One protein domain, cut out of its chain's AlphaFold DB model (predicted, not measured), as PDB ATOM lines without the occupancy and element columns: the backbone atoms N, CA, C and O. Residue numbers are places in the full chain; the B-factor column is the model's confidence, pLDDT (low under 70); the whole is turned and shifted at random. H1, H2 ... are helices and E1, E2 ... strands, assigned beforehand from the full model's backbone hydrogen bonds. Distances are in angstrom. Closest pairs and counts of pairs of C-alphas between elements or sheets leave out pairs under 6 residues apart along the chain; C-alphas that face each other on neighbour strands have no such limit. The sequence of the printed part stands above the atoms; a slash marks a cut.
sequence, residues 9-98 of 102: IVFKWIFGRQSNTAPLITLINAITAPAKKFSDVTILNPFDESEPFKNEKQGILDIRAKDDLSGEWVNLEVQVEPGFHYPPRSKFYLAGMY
ATOM      1  N   ILE A   9      31.058  24.591  20.330       87.75
ATOM      2  CA  ILE A   9      30.009  24.650  19.299       87.75
ATOM      3  C   ILE A   9      29.822  26.084  18.821       87.75
ATOM      4  O   ILE A   9      29.770  26.338  17.622       87.75
ATOM      5  N   VAL A  10      29.713  27.029  19.758       91.44
ATOM      6  CA  VAL A  10      29.502  28.447  19.439       91.44
ATOM      7  C   VAL A  10      30.677  28.969  18.620       91.44
ATOM      8  O   VAL A  10      30.475  29.619  17.596       91.44
ATOM      9  N   PHE A  11      31.897  28.630  19.029       92.25
ATOM     10  CA  PHE A  11      33.115  28.993  18.328       92.25
ATOM     11  C   PHE A  11      33.132  28.419  16.905       92.25
ATOM     12  O   PHE A  11      33.287  29.167  15.937       92.25
ATOM     13  N   LYS A  12      32.883  27.112  16.756       91.81
ATOM     14  CA  LYS A  12      32.853  26.437  15.450       91.81
ATOM     15  C   LYS A  12      31.721  26.930  14.554       91.81
ATOM     16  O   LYS A  12      31.916  27.062  13.352       91.81
ATOM     17  N   TRP A  13      30.571  27.290  15.111       92.69
ATOM     18  CA  TRP A  13      29.479  27.876  14.338       92.69
ATOM     19  C   TRP A  13      29.828  29.282  13.825       92.69
ATOM     20  O   TRP A  13      29.533  29.621  12.677       92.69
ATOM     21  N   ILE A  14      30.475  30.118  14.644       94.69
ATOM     22  CA  ILE A  14      30.850  31.482  14.242       94.69
ATOM     23  C   ILE A  14      31.963  31.458  13.188       94.69
ATOM     24  O   ILE A  14      31.868  32.183  12.199       94.69
ATOM     25  N   PHE A  15      32.993  30.635  13.392       95.44
ATOM     26  CA  PHE A  15      34.236  30.693  12.617       95.44
ATOM     27  C   PHE A  15      34.429  29.535  11.623       95.44
ATOM     28  O   PHE A  15      35.314  29.611  10.781       95.44
ATOM     29  N   GLY A  16      33.625  28.472  11.694       94.38
ATOM     30  CA  GLY A  16      33.818  27.227  10.933       94.38
ATOM     31  C   GLY A  16      32.921  27.031   9.721       94.38
ATOM     32  O   GLY A  16      32.971  25.973   9.100       94.38
ATOM     33  N   ARG A  17      32.091  28.010   9.355       94.44
ATOM     34  CA  ARG A  17      31.173  27.876   8.217       94.44
ATOM     35  C   ARG A  17      31.830  28.342   6.925       94.44
ATOM     36  O   ARG A  17      32.077  29.532   6.756       94.44
ATOM     37  N   GLN A  18      32.027  27.425   5.978       95.25
ATOM     38  CA  GLN A  18      32.567  27.769   4.654       95.25
ATOM     39  C   GLN A  18      31.668  28.763   3.901       95.25
ATOM     40  O   GLN A  18      32.154  29.602   3.153       95.25
ATOM     41  N   SER A  19      30.352  28.703   4.124       94.75
ATOM     42  CA  SER A  19      29.386  29.655   3.564       94.75
ATOM     43  C   SER A  19      29.518  31.074   4.137       94.75
ATOM     44  O   SER A  19      28.925  32.001   3.588       94.75
ATOM     45  N   ASN A  20      30.267  31.262   5.232       95.88
ATOM     46  CA  ASN A  20      30.450  32.544   5.905       95.88
ATOM     47  C   ASN A  20      31.830  32.640   6.589       95.88
ATOM     48  O   ASN A  20      31.944  32.552   7.813       95.88
ATOM     49  N   THR A  21      32.882  32.853   5.798       96.31
ATOM     50  CA  THR A  21      34.281  32.918   6.265       96.31
ATOM     51  C   THR A  21      34.694  34.285   6.822       96.31
ATOM     52  O   THR A  21      35.747  34.403   7.454       96.31
ATOM     53  N   ALA A  22      33.872  35.328   6.653       96.00
ATOM     54  CA  ALA A  22      34.209  36.695   7.057       96.00
ATOM     55  C   ALA A  22      34.591  36.842   8.549       96.00
ATOM     56  O   ALA A  22      35.582  37.526   8.829       96.00
ATOM     57  N   PRO A  23      33.907  36.199   9.524       96.25
ATOM     58  CA  PRO A  23      34.316  36.258  10.929       96.25
ATOM     59  C   PRO A  23      35.705  35.655  11.174       96.25
ATOM     60  O   PRO A  23      36.500  36.231  11.916       96.25
ATOM     61  N   LEU A  24      36.011  34.522  10.531       95.69
ATOM     62  CA  LEU A  24      37.294  33.829  10.660       95.69
ATOM     63  C   LEU A  24      38.434  34.686  10.107       95.69
ATOM     64  O   LEU A  24      39.417  34.930  10.805       95.69
ATOM     65  N   ILE A  25      38.265  35.200   8.887       95.00
ATOM     66  CA  ILE A  25      39.231  36.092   8.238       95.00
ATOM     67  C   ILE A  25      39.486  37.333   9.100       95.00
ATOM     68  O   ILE A  25      40.636  37.692   9.351       95.00
ATOM     69  N   THR A  26      38.415  37.962   9.597       94.19
ATOM     70  CA  THR A  26      38.513  39.151  10.456       94.19
ATOM     71  C   THR A  26      39.333  38.866  11.711       94.19
ATOM     72  O   THR A  26      40.236  39.636  12.040       94.19
ATOM     73  N   LEU A  27      39.059  37.748  12.390       93.56
ATOM     74  CA  LEU A  27      39.778  37.361  13.600       93.56
ATOM     75  C   LEU A  27      41.259  37.093  13.317       93.56
ATOM     76  O   LEU A  27      42.111  37.664  13.993       93.56
ATOM     77  N   ILE A  28      41.579  36.271  12.310       92.50
ATOM     78  CA  ILE A  28      42.970  35.916  11.985       92.50
ATOM     79  C   ILE A  28      43.771  37.170  11.608       92.50
ATOM     80  O   ILE A  28      44.879  37.362  12.114       92.50
ATOM     81  N   ASN A  29      43.218  38.054  10.772       91.94
ATOM     82  CA  ASN A  29      43.876  39.311  10.404       91.94
ATOM     83  C   ASN A  29      44.112  40.222  11.625       91.94
ATOM     84  O   ASN A  29      45.118  40.925  11.670       91.94
ATOM     85  N   ALA A  30      43.217  40.207  12.620       91.88
ATOM     86  CA  ALA A  30      43.334  41.034  13.822       91.88
ATOM     87  C   ALA A  30      44.373  40.516  14.834       91.88
ATOM     88  O   ALA A  30      44.980  41.319  15.542       91.88
ATOM     89  N   ILE A  31      44.570  39.196  14.925       89.19
ATOM     90  CA  ILE A  31      45.461  38.577  15.926       89.19
ATOM     91  C   ILE A  31      46.854  38.226  15.385       89.19
ATOM     92  O   ILE A  31      47.742  37.884  16.164       89.19
ATOM     93  N   THR A  32      47.063  38.282  14.066       85.62
ATOM     94  CA  THR A  32      48.364  37.988  13.443       85.62
ATOM     95  C   THR A  32      49.241  39.237  13.335       85.62
ATOM     96  O   THR A  32      48.768  40.327  13.018       85.62
ATOM     97  N   ALA A  33      50.545  39.080  13.593       79.56
ATOM     98  CA  ALA A  33      51.546  40.141  13.487       79.56
ATOM     99  C   ALA A  33      52.772  39.655  12.673       79.56
ATOM    100  O   ALA A  33      53.322  38.603  13.009       79.56
ATOM    101  N   PRO A  34      53.230  40.392  11.637       78.81
ATOM    102  CA  PRO A  34      52.594  41.590  11.084       78.81
ATOM    103  C   PRO A  34      51.188  41.271  10.559       78.81
ATOM    104  O   PRO A  34      50.901  40.115  10.247       78.81
ATOM    105  N   ALA A  35      50.318  42.285  10.505       69.81
ATOM    106  CA  ALA A  35      48.930  42.102  10.092       69.81
ATOM    107  C   ALA A  35      48.893  41.437   8.712       69.81
ATOM    108  O   ALA A  35      49.350  42.015   7.718       69.81
ATOM    109  N   LYS A  36      48.394  40.201   8.667       71.94
ATOM    110  CA  LYS A  36      48.194  39.491   7.409       71.94
ATOM    111  C   LYS A  36      46.957  40.051   6.708       71.94
ATOM    112  O   LYS A  36      46.146  40.763   7.300       71.94
ATOM    113  N   LYS A  37      46.861  39.790   5.407       81.00
ATOM    114  CA  LYS A  37      45.713  40.171   4.579       81.00
ATOM    115  C   LYS A  37      45.095  38.923   3.970       81.00
ATOM    116  O   LYS A  37      45.050  38.800   2.751       81.00
ATOM    117  N   PHE A  38      44.654  38.002   4.825       85.81
ATOM    118  CA  PHE A  38      43.789  36.913   4.380       85.81
ATOM    119  C   PHE A  38      42.552  37.550   3.736       85.81
ATOM    120  O   PHE A  38      41.914  38.409   4.356       85.81
ATOM    121  N   SER A  39      42.269  37.197   2.483       86.38
ATOM    122  CA  SER A  39      41.114  37.704   1.728       86.38
ATOM    123  C   SER A  39      40.103  36.612   1.422       86.38
ATOM    124  O   SER A  39      38.910  36.899   1.382       86.38
ATOM    125  N   ASP A  40      40.579  35.382   1.235       91.44
ATOM    126  CA  ASP A  40      39.744  34.204   1.054       91.44
ATOM    127  C   ASP A  40      40.423  32.989   1.686       91.44
ATOM    128  O   ASP A  40      41.649  32.857   1.639       91.44
ATOM    129  N   VAL A  41      39.626  32.135   2.322       94.94
ATOM    130  CA  VAL A  41      40.120  30.949   3.018       94.94
ATOM    131  C   VAL A  41      39.207  29.759   2.764       94.94
ATOM    132  O   VAL A  41      37.986  29.825   2.924       94.94
ATOM    133  N   THR A  42      39.820  28.618   2.474       96.50
ATOM    134  CA  THR A  42      39.138  27.328   2.464       96.50
ATOM    135  C   THR A  42      39.224  26.693   3.853       96.50
ATOM    136  O   THR A  42      40.313  26.367   4.326       96.50
ATOM    137  N   ILE A  43      38.082  26.479   4.507       95.06
ATOM    138  CA  ILE A  43      37.946  25.717   5.755       95.06
ATOM    139  C   ILE A  43      37.942  24.227   5.416       95.06
ATOM    140  O   ILE A  43      37.096  23.729   4.677       95.06
ATOM    141  N   LEU A  44      38.902  23.500   5.975       92.69
ATOM    142  CA  LEU A  44      39.171  22.097   5.651       92.69
ATOM    143  C   LEU A  44      38.430  21.115   6.566       92.69
ATOM    144  O   LEU A  44      38.357  19.925   6.273       92.69
ATOM    145  N   ASN A  45      37.872  21.612   7.665       90.75
ATOM    146  CA  ASN A  45      37.000  20.900   8.595       90.75
ATOM    147  C   ASN A  45      35.724  21.733   8.855       90.75
ATOM    148  O   ASN A  45      35.509  22.178   9.983       90.75
ATOM    149  N   PRO A  46      34.903  22.005   7.821       92.56
ATOM    150  CA  PRO A  46      33.758  22.898   7.956       92.56
ATOM    151  C   PRO A  46      32.779  22.398   9.023       92.56
ATOM    152  O   PRO A  46      32.569  21.193   9.184       92.56
ATOM    153  N   PHE A  47      32.176  23.337   9.747       91.38
ATOM    154  CA  PHE A  47      31.163  23.041  10.748       91.38
ATOM    155  C   PHE A  47      29.913  22.455  10.085       91.38
ATOM    156  O   PHE A  47      29.324  23.074   9.198       91.38
ATOM    157  N   ASP A  48      29.510  21.268  10.533       88.69
ATOM    158  CA  ASP A  48      28.296  20.606  10.068       88.69
ATOM    159  C   ASP A  48      27.087  21.130  10.853       88.69
ATOM    160  O   ASP A  48      26.861  20.766  12.006       88.69
ATOM    161  N   GLU A  49      26.304  22.002  10.218       87.44
ATOM    162  CA  GLU A  49      25.096  22.574  10.819       87.44
ATOM    163  C   GLU A  49      23.980  21.535  11.023       87.44
ATOM    164  O   GLU A  49      23.107  21.743  11.867       87.44
ATOM    165  N   SER A  50      24.001  20.420  10.282       87.88
ATOM    166  CA  SER A  50      23.010  19.348  10.411       87.88
ATOM    167  C   SER A  50      23.327  18.390  11.562       87.88
ATOM    168  O   SER A  50      22.412  17.850  12.185       87.88
ATOM    169  N   GLU A  51      24.611  18.235  11.895       85.44
ATOM    170  CA  GLU A  51      25.094  17.347  12.956       85.44
ATOM    171  C   GLU A  51      26.101  18.051  13.902       85.44
ATOM    172  O   GLU A  51      27.229  17.579  14.083       85.44
ATOM    173  N   PRO A  52      25.706  19.147  14.584       81.19
ATOM    174  CA  PRO A  52      26.631  20.041  15.297       81.19
ATOM    175  C   PRO A  52      27.381  19.388  16.473       81.19
ATOM    176  O   PRO A  52      28.420  19.891  16.897       81.19
ATOM    177  N   PHE A  53      26.892  18.251  16.979       80.62
ATOM    178  CA  PHE A  53      27.460  17.528  18.127       80.62
ATOM    179  C   PHE A  53      28.303  16.300  17.742       80.62
ATOM    180  O   PHE A  53      28.892  15.650  18.608       80.62
ATOM    181  N   LYS A  54      28.361  15.935  16.454       73.44
ATOM    182  CA  LYS A  54      28.922  14.649  15.994       73.44
ATOM    183  C   LYS A  54      30.384  14.426  16.382       73.44
ATOM    184  O   LYS A  54      30.791  13.290  16.614       73.44
ATOM    185  N   ASN A  55      31.154  15.505  16.503       63.75
ATOM    186  CA  ASN A  55      32.609  15.460  16.659       63.75
ATOM    187  C   ASN A  55      33.124  16.039  17.989       63.75
ATOM    188  O   ASN A  55      34.333  16.190  18.156       63.75
ATOM    189  N   GLU A  56      32.249  16.328  18.958       64.00
ATOM    190  CA  GLU A  56      32.642  16.990  20.219       64.00
ATOM    191  C   GLU A  56      33.670  16.214  21.054       64.00
ATOM    192  O   GLU A  56      34.387  16.798  21.859       64.00
ATOM    193  N   LYS A  57      33.772  14.891  20.875       55.88
ATOM    194  CA  LYS A  57      34.611  14.025  21.722       55.88
ATOM    195  C   LYS A  57      35.945  13.612  21.098       55.88
ATOM    196  O   LYS A  57      36.680  12.851  21.721       55.88
ATOM    197  N   GLN A  58      36.257  14.052  19.878       55.22
ATOM    198  CA  GLN A  58      37.334  13.439  19.085       55.22
ATOM    199  C   GLN A  58      38.679  14.186  19.092       55.22
ATOM    200  O   GLN A  58      39.602  13.750  18.413       55.22
ATOM    201  N   GLY A  59      38.839  15.276  19.855       52.75
ATOM    202  CA  GLY A  59      40.119  16.007  19.902       52.75
ATOM    203  C   GLY A  59      40.561  16.561  18.537       52.75
ATOM    204  O   GLY A  59      41.750  16.766  18.302       52.75
ATOM    205  N   ILE A  60      39.600  16.754  17.631       61.00
ATOM    206  CA  ILE A  60      39.794  17.349  16.310       61.00
ATOM    207  C   ILE A  60      40.046  18.846  16.506       61.00
ATOM    208  O   ILE A  60      39.408  19.455  17.362       61.00
ATOM    209  N   LEU A  61      40.968  19.406  15.715       67.12
ATOM    210  CA  LEU A  61      41.250  20.847  15.669       67.12
ATOM    211  C   LEU A  61      39.955  21.652  15.608       67.12
ATOM    212  O   LEU A  61      39.032  21.256  14.885       67.12
ATOM    213  N   ASP A  62      39.904  22.792  16.294       80.75
ATOM    214  CA  ASP A  62      38.691  23.598  16.254       80.75
ATOM    215  C   ASP A  62      38.420  24.125  14.848       80.75
ATOM    216  O   ASP A  62      37.351  23.854  14.301       80.75
ATOM    217  N   ILE A  63      39.398  24.792  14.226       90.94
ATOM    218  CA  ILE A  63      39.310  25.289  12.848       90.94
ATOM    219  C   ILE A  63      40.647  25.108  12.131       90.94
ATOM    220  O   ILE A  63      41.675  25.653  12.534       90.94
ATOM    221  N   ARG A  64      40.605  24.410  10.997       92.38
ATOM    222  CA  ARG A  64      41.684  24.311  10.025       92.38
ATOM    223  C   ARG A  64      41.272  25.030   8.755       92.38
ATOM    224  O   ARG A  64      40.285  24.662   8.124       92.38
ATOM    225  N   ALA A  65      42.071  26.001   8.349       93.44
ATOM    226  CA  ALA A  65      41.852  26.726   7.112       93.44
ATOM    227  C   ALA A  65      43.138  26.835   6.299       93.44
ATOM    228  O   ALA A  65      44.245  26.661   6.817       93.44
ATOM    229  N   LYS A  66      42.982  27.123   5.014       93.81
ATOM    230  CA  LYS A  66      44.074  27.429   4.104       93.81
ATOM    231  C   LYS A  66      43.748  28.720   3.375       93.81
ATOM    232  O   LYS A  66      42.635  28.867   2.886       93.81
ATOM    233  N   ASP A  67      44.696  29.642   3.339       92.44
ATOM    234  CA  ASP A  67      44.586  30.844   2.517       92.44
ATOM    235  C   ASP A  67      44.696  30.472   1.045       92.44
ATOM    236  O   ASP A  67      45.650  29.801   0.639       92.44
ATOM    237  N   ASP A  68      43.737  30.918   0.244       90.00
ATOM    238  CA  ASP A  68      43.665  30.508  -1.158       90.00
ATOM    239  C   ASP A  68      44.739  31.198  -2.015       90.00
ATOM    240  O   ASP A  68      45.179  30.644  -3.023       90.00
ATOM    241  N   LEU A  69      45.209  32.382  -1.599       87.88
ATOM    242  CA  LEU A  69      46.209  33.161  -2.330       87.88
ATOM    243  C   LEU A  69      47.646  32.707  -2.034       87.88
ATOM    244  O   LEU A  69      48.420  32.444  -2.953       87.88
ATOM    245  N   SER A  70      48.027  32.650  -0.759       88.69
ATOM    246  CA  SER A  70      49.387  32.308  -0.317       88.69
ATOM    247  C   SER A  70      49.599  30.808  -0.112       88.69
ATOM    248  O   SER A  70      50.737  30.343  -0.066       88.69
ATOM    249  N   GLY A  71      48.517  30.038   0.034       89.56
ATOM    250  CA  GLY A  71      48.567  28.623   0.385       89.56
ATOM    251  C   GLY A  71      48.953  28.351   1.842       89.56
ATOM    252  O   GLY A  71      49.136  27.184   2.202       89.56
ATOM    253  N   GLU A  72      49.092  29.392   2.668       88.19
ATOM    254  CA  GLU A  72      49.411  29.264   4.085       88.19
ATOM    255  C   GLU A  72      48.298  28.538   4.837       88.19
ATOM    256  O   GLU A  72      47.109  28.764   4.618       88.19
ATOM    257  N   TRP A  73      48.698  27.676   5.766       90.38
ATOM    258  CA  TRP A  73      47.763  26.966   6.621       90.38
ATOM    259  C   TRP A  73      47.555  27.719   7.928       90.38
ATOM    260  O   TRP A  73      48.506  28.202   8.544       90.38
ATOM    261  N   VAL A  74      46.307  27.750   8.382       88.94
ATOM    262  CA  VAL A  74      45.908  28.302   9.672       88.94
ATOM    263  C   VAL A  74      45.306  27.191  10.515       88.94
ATOM    264  O   VAL A  74      44.395  26.485  10.079       88.94
ATOM    265  N   ASN A  75      45.819  27.067  11.737       89.94
ATOM    266  CA  ASN A  75      45.172  26.318  12.799       89.94
ATOM    267  C   ASN A  75      44.716  27.292  13.883       89.94
ATOM    268  O   ASN A  75      45.547  28.017  14.435       89.94
ATOM    269  N   LEU A  76      43.421  27.311  14.177       89.06
ATOM    270  CA  LEU A  76      42.828  28.181  15.184       89.06
ATOM    271  C   LEU A  76      42.136  27.315  16.238       89.06
ATOM    272  O   LEU A  76      41.233  26.555  15.906       89.06
ATOM    273  N   GLU A  77      42.565  27.468  17.490       87.00
ATOM    274  CA  GLU A  77      42.083  26.716  18.655       87.00
ATOM    275  C   GLU A  77      41.512  27.682  19.695       87.00
ATOM    276  O   GLU A  77      42.126  28.719  19.978       87.00
ATOM    277  N   VAL A  78      40.386  27.327  20.314       86.12
ATOM    278  CA  VAL A  78      39.840  28.055  21.463       86.12
ATOM    279  C   VAL A  78      40.153  27.302  22.752       86.12
ATOM    280  O   VAL A  78      40.101  26.080  22.817       86.12
ATOM    281  N   GLN A  79      40.557  28.020  23.800       77.75
ATOM    282  CA  GLN A  79      40.889  27.411  25.089       77.75
ATOM    283  C   GLN A  79      40.241  28.208  26.215       77.75
ATOM    284  O   GLN A  79      40.385  29.428  26.285       77.75
ATOM    285  N   VAL A  80      39.537  27.506  27.104       77.88
ATOM    286  CA  VAL A  80      38.899  28.102  28.289       77.88
ATOM    287  C   VAL A  80      39.874  28.166  29.464       77.88
ATOM    288  O   VAL A  80      39.891  29.151  30.198       77.88
ATOM    289  N   GLU A  81      40.721  27.146  29.618       72.12
ATOM    290  CA  GLU A  81      41.740  27.094  30.665       72.12
ATOM    291  C   GLU A  81      43.154  27.231  30.078       72.12
ATOM    292  O   GLU A  81      43.567  26.414  29.251       72.12
ATOM    293  N   PRO A  82      43.945  28.220  30.530       59.94
ATOM    294  CA  PRO A  82      45.318  28.415  30.065       59.94
ATOM    295  C   PRO A  82      46.333  27.416  30.666       59.94
ATOM    296  O   PRO A  82      47.503  27.423  30.284       59.94
ATOM    297  N   GLY A  83      45.932  26.567  31.622       56.53
ATOM    298  CA  GLY A  83      46.839  25.805  32.487       56.53
ATOM    299  C   GLY A  83      47.157  24.369  32.038       56.53
ATOM    300  O   GLY A  83      46.275  23.557  31.787       56.53
ATOM    301  N   PHE A  84      48.451  24.037  32.035       51.47
ATOM    302  CA  PHE A  84      49.054  22.690  32.071       51.47
ATOM    303  C   PHE A  84      49.001  21.800  30.808       51.47
ATOM    304  O   PHE A  84      49.988  21.125  30.515       51.47
ATOM    305  N   HIS A  85      47.931  21.813  30.008       52.56
ATOM    306  CA  HIS A  85      47.760  20.856  28.890       52.56
ATOM    307  C   HIS A  85      48.024  21.412  27.481       52.56
ATOM    308  O   HIS A  85      47.837  20.692  26.496       52.56
ATOM    309  N   TYR A  86      48.432  22.676  27.352       55.53
ATOM    310  CA  TYR A  86      48.681  23.296  26.044       55.53
ATOM    311  C   TYR A  86      49.926  22.726  25.330       55.53
ATOM    312  O   TYR A  86      49.788  22.282  24.191       55.53
ATOM    313  N   PRO A  87      51.111  22.600  25.973       59.16
ATOM    314  CA  PRO A  87      52.323  22.160  25.272       59.16
ATOM    315  C   PRO A  87      52.246  20.754  24.636       59.16
ATOM    316  O   PRO A  87      52.756  20.586  23.526       59.16
ATOM    317  N   PRO A  88      51.618  19.733  25.264       62.88
ATOM    318  CA  PRO A  88      51.418  18.436  24.621       62.88
ATOM    319  C   PRO A  88      50.447  18.511  23.438       62.88
ATOM    320  O   PRO A  88      50.734  17.947  22.385       62.88
ATOM    321  N   ARG A  89      49.326  19.233  23.582       65.00
ATOM    322  CA  ARG A  89      48.279  19.328  22.551       65.00
ATOM    323  C   ARG A  89      48.748  20.074  21.307       65.00
ATOM    324  O   ARG A  89      48.496  19.601  20.206       65.00
ATOM    325  N   SER A  90      49.537  21.140  21.456       66.12
ATOM    326  CA  SER A  90      50.103  21.863  20.308       66.12
ATOM    327  C   SER A  90      50.935  20.966  19.381       66.12
ATOM    328  O   SER A  90      50.907  21.160  18.167       66.12
ATOM    329  N   LYS A  91      51.637  19.952  19.916       64.69
ATOM    330  CA  LYS A  91      52.383  18.976  19.098       64.69
ATOM    331  C   LYS A  91      51.453  18.052  18.307       64.69
ATOM    332  O   LYS A  91      51.697  17.829  17.125       64.69
ATOM    333  N   PHE A  92      50.389  17.549  18.936       65.12
ATOM    334  CA  PHE A  92      49.366  16.751  18.247       65.12
ATOM    335  C   PHE A  92      48.668  17.563  17.153       65.12
ATOM    336  O   PHE A  92      48.474  17.063  16.047       65.12
ATOM    337  N   TYR A  93      48.357  18.830  17.428       67.75
ATOM    338  CA  TYR A  93      47.721  19.717  16.460       67.75
ATOM    339  C   TYR A  93      48.614  19.995  15.252       67.75
ATOM    340  O   TYR A  93      48.155  19.883  14.117       67.75
ATOM    341  N   LEU A  94      49.909  20.251  15.477       69.06
ATOM    342  CA  LEU A  94      50.880  20.416  14.396       69.06
ATOM    343  C   LEU A  94      50.977  19.161  13.514       69.06
ATOM    344  O   LEU A  94      50.961  19.282  12.292       69.06
ATOM    345  N   ALA A  95      51.026  17.964  14.108       71.44
ATOM    346  CA  ALA A  95      51.017  16.710  13.349       71.44
ATOM    347  C   ALA A  95      49.720  16.542  12.537       71.44
ATOM    348  O   ALA A  95      49.749  16.115  11.384       71.44
ATOM    349  N   GLY A  96      48.582  16.949  13.108       67.19
ATOM    350  CA  GLY A  96      47.292  16.939  12.429       67.19
ATOM    351  C   GLY A  96      47.269  17.784  11.154       67.19
ATOM    352  O   GLY A  96      46.577  17.402  10.209       67.19
ATOM    353  N   MET A  97      48.026  18.886  11.092       70.50
ATOM    354  CA  MET A  97      48.108  19.762   9.914       70.50
ATOM    355  C   MET A  97      48.743  19.084   8.689       70.50
ATOM    356  O   MET A  97      48.432  19.478   7.568       70.50
ATOM    357  N   TYR A  98      49.556  18.037   8.887       63.09
ATOM    358  CA  TYR A  98      50.273  17.322   7.826       63.09
ATOM    359  C   TYR A  98      50.007  15.806   7.861       63.09
ATOM    360  O   TYR A  98      50.900  15.031   8.225       63.09
TER     361      TYR A  98
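What this domain is: This is residues 9 to 98 of the 102 residues of the protein "Putative transposase/invertase (TIGR01784 family)" of Desulfobotulus alkaliphilus (UniProt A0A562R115). A small three-stranded meander, each strand the antiparallel neighbour of the one before, has H2 running across one face, H1 meeting H2 at a corner, and H3 grazing the sheet with residues 93 to 97. The 90 printed residues hold H1 H2 E1 E2 E3 H3, in class mixed, with 41 in named elements, under half. The whole is compact, radius of gyration of the C-alphas 13.3 A, spanning 32 by 32 by 24 A.

How they stand to each other: H1, residues 9 to 15, and H2, 22 to 31, touch only at the corner, closest at the C-alphas of Phe 15 and Leu 24, 4.8 A. E1, 41 to 43, and E2, 63 to 67, form a hairpin, N 42 to O 66 2.9 A; E2 and E3, 73 to 76, another, N 74 to O 65 2.8 A. H2's height over the sheet is 10.1 A. H3, 86 to 97, has 7 of 8 O i to N i+4 pairs within hydrogen-bond range; H1 and H2 have every one.

Where its parts are: H1 begins at C-alpha 9 (30.009, 24.650, 19.299); H3, 16.5 A long, ends at C-alpha 97 (48.108, 19.762, 9.914).

The domain as a whole: The printed part has no cut. The link E1 to E2 is long. Low confidence includes residues 82 to 94.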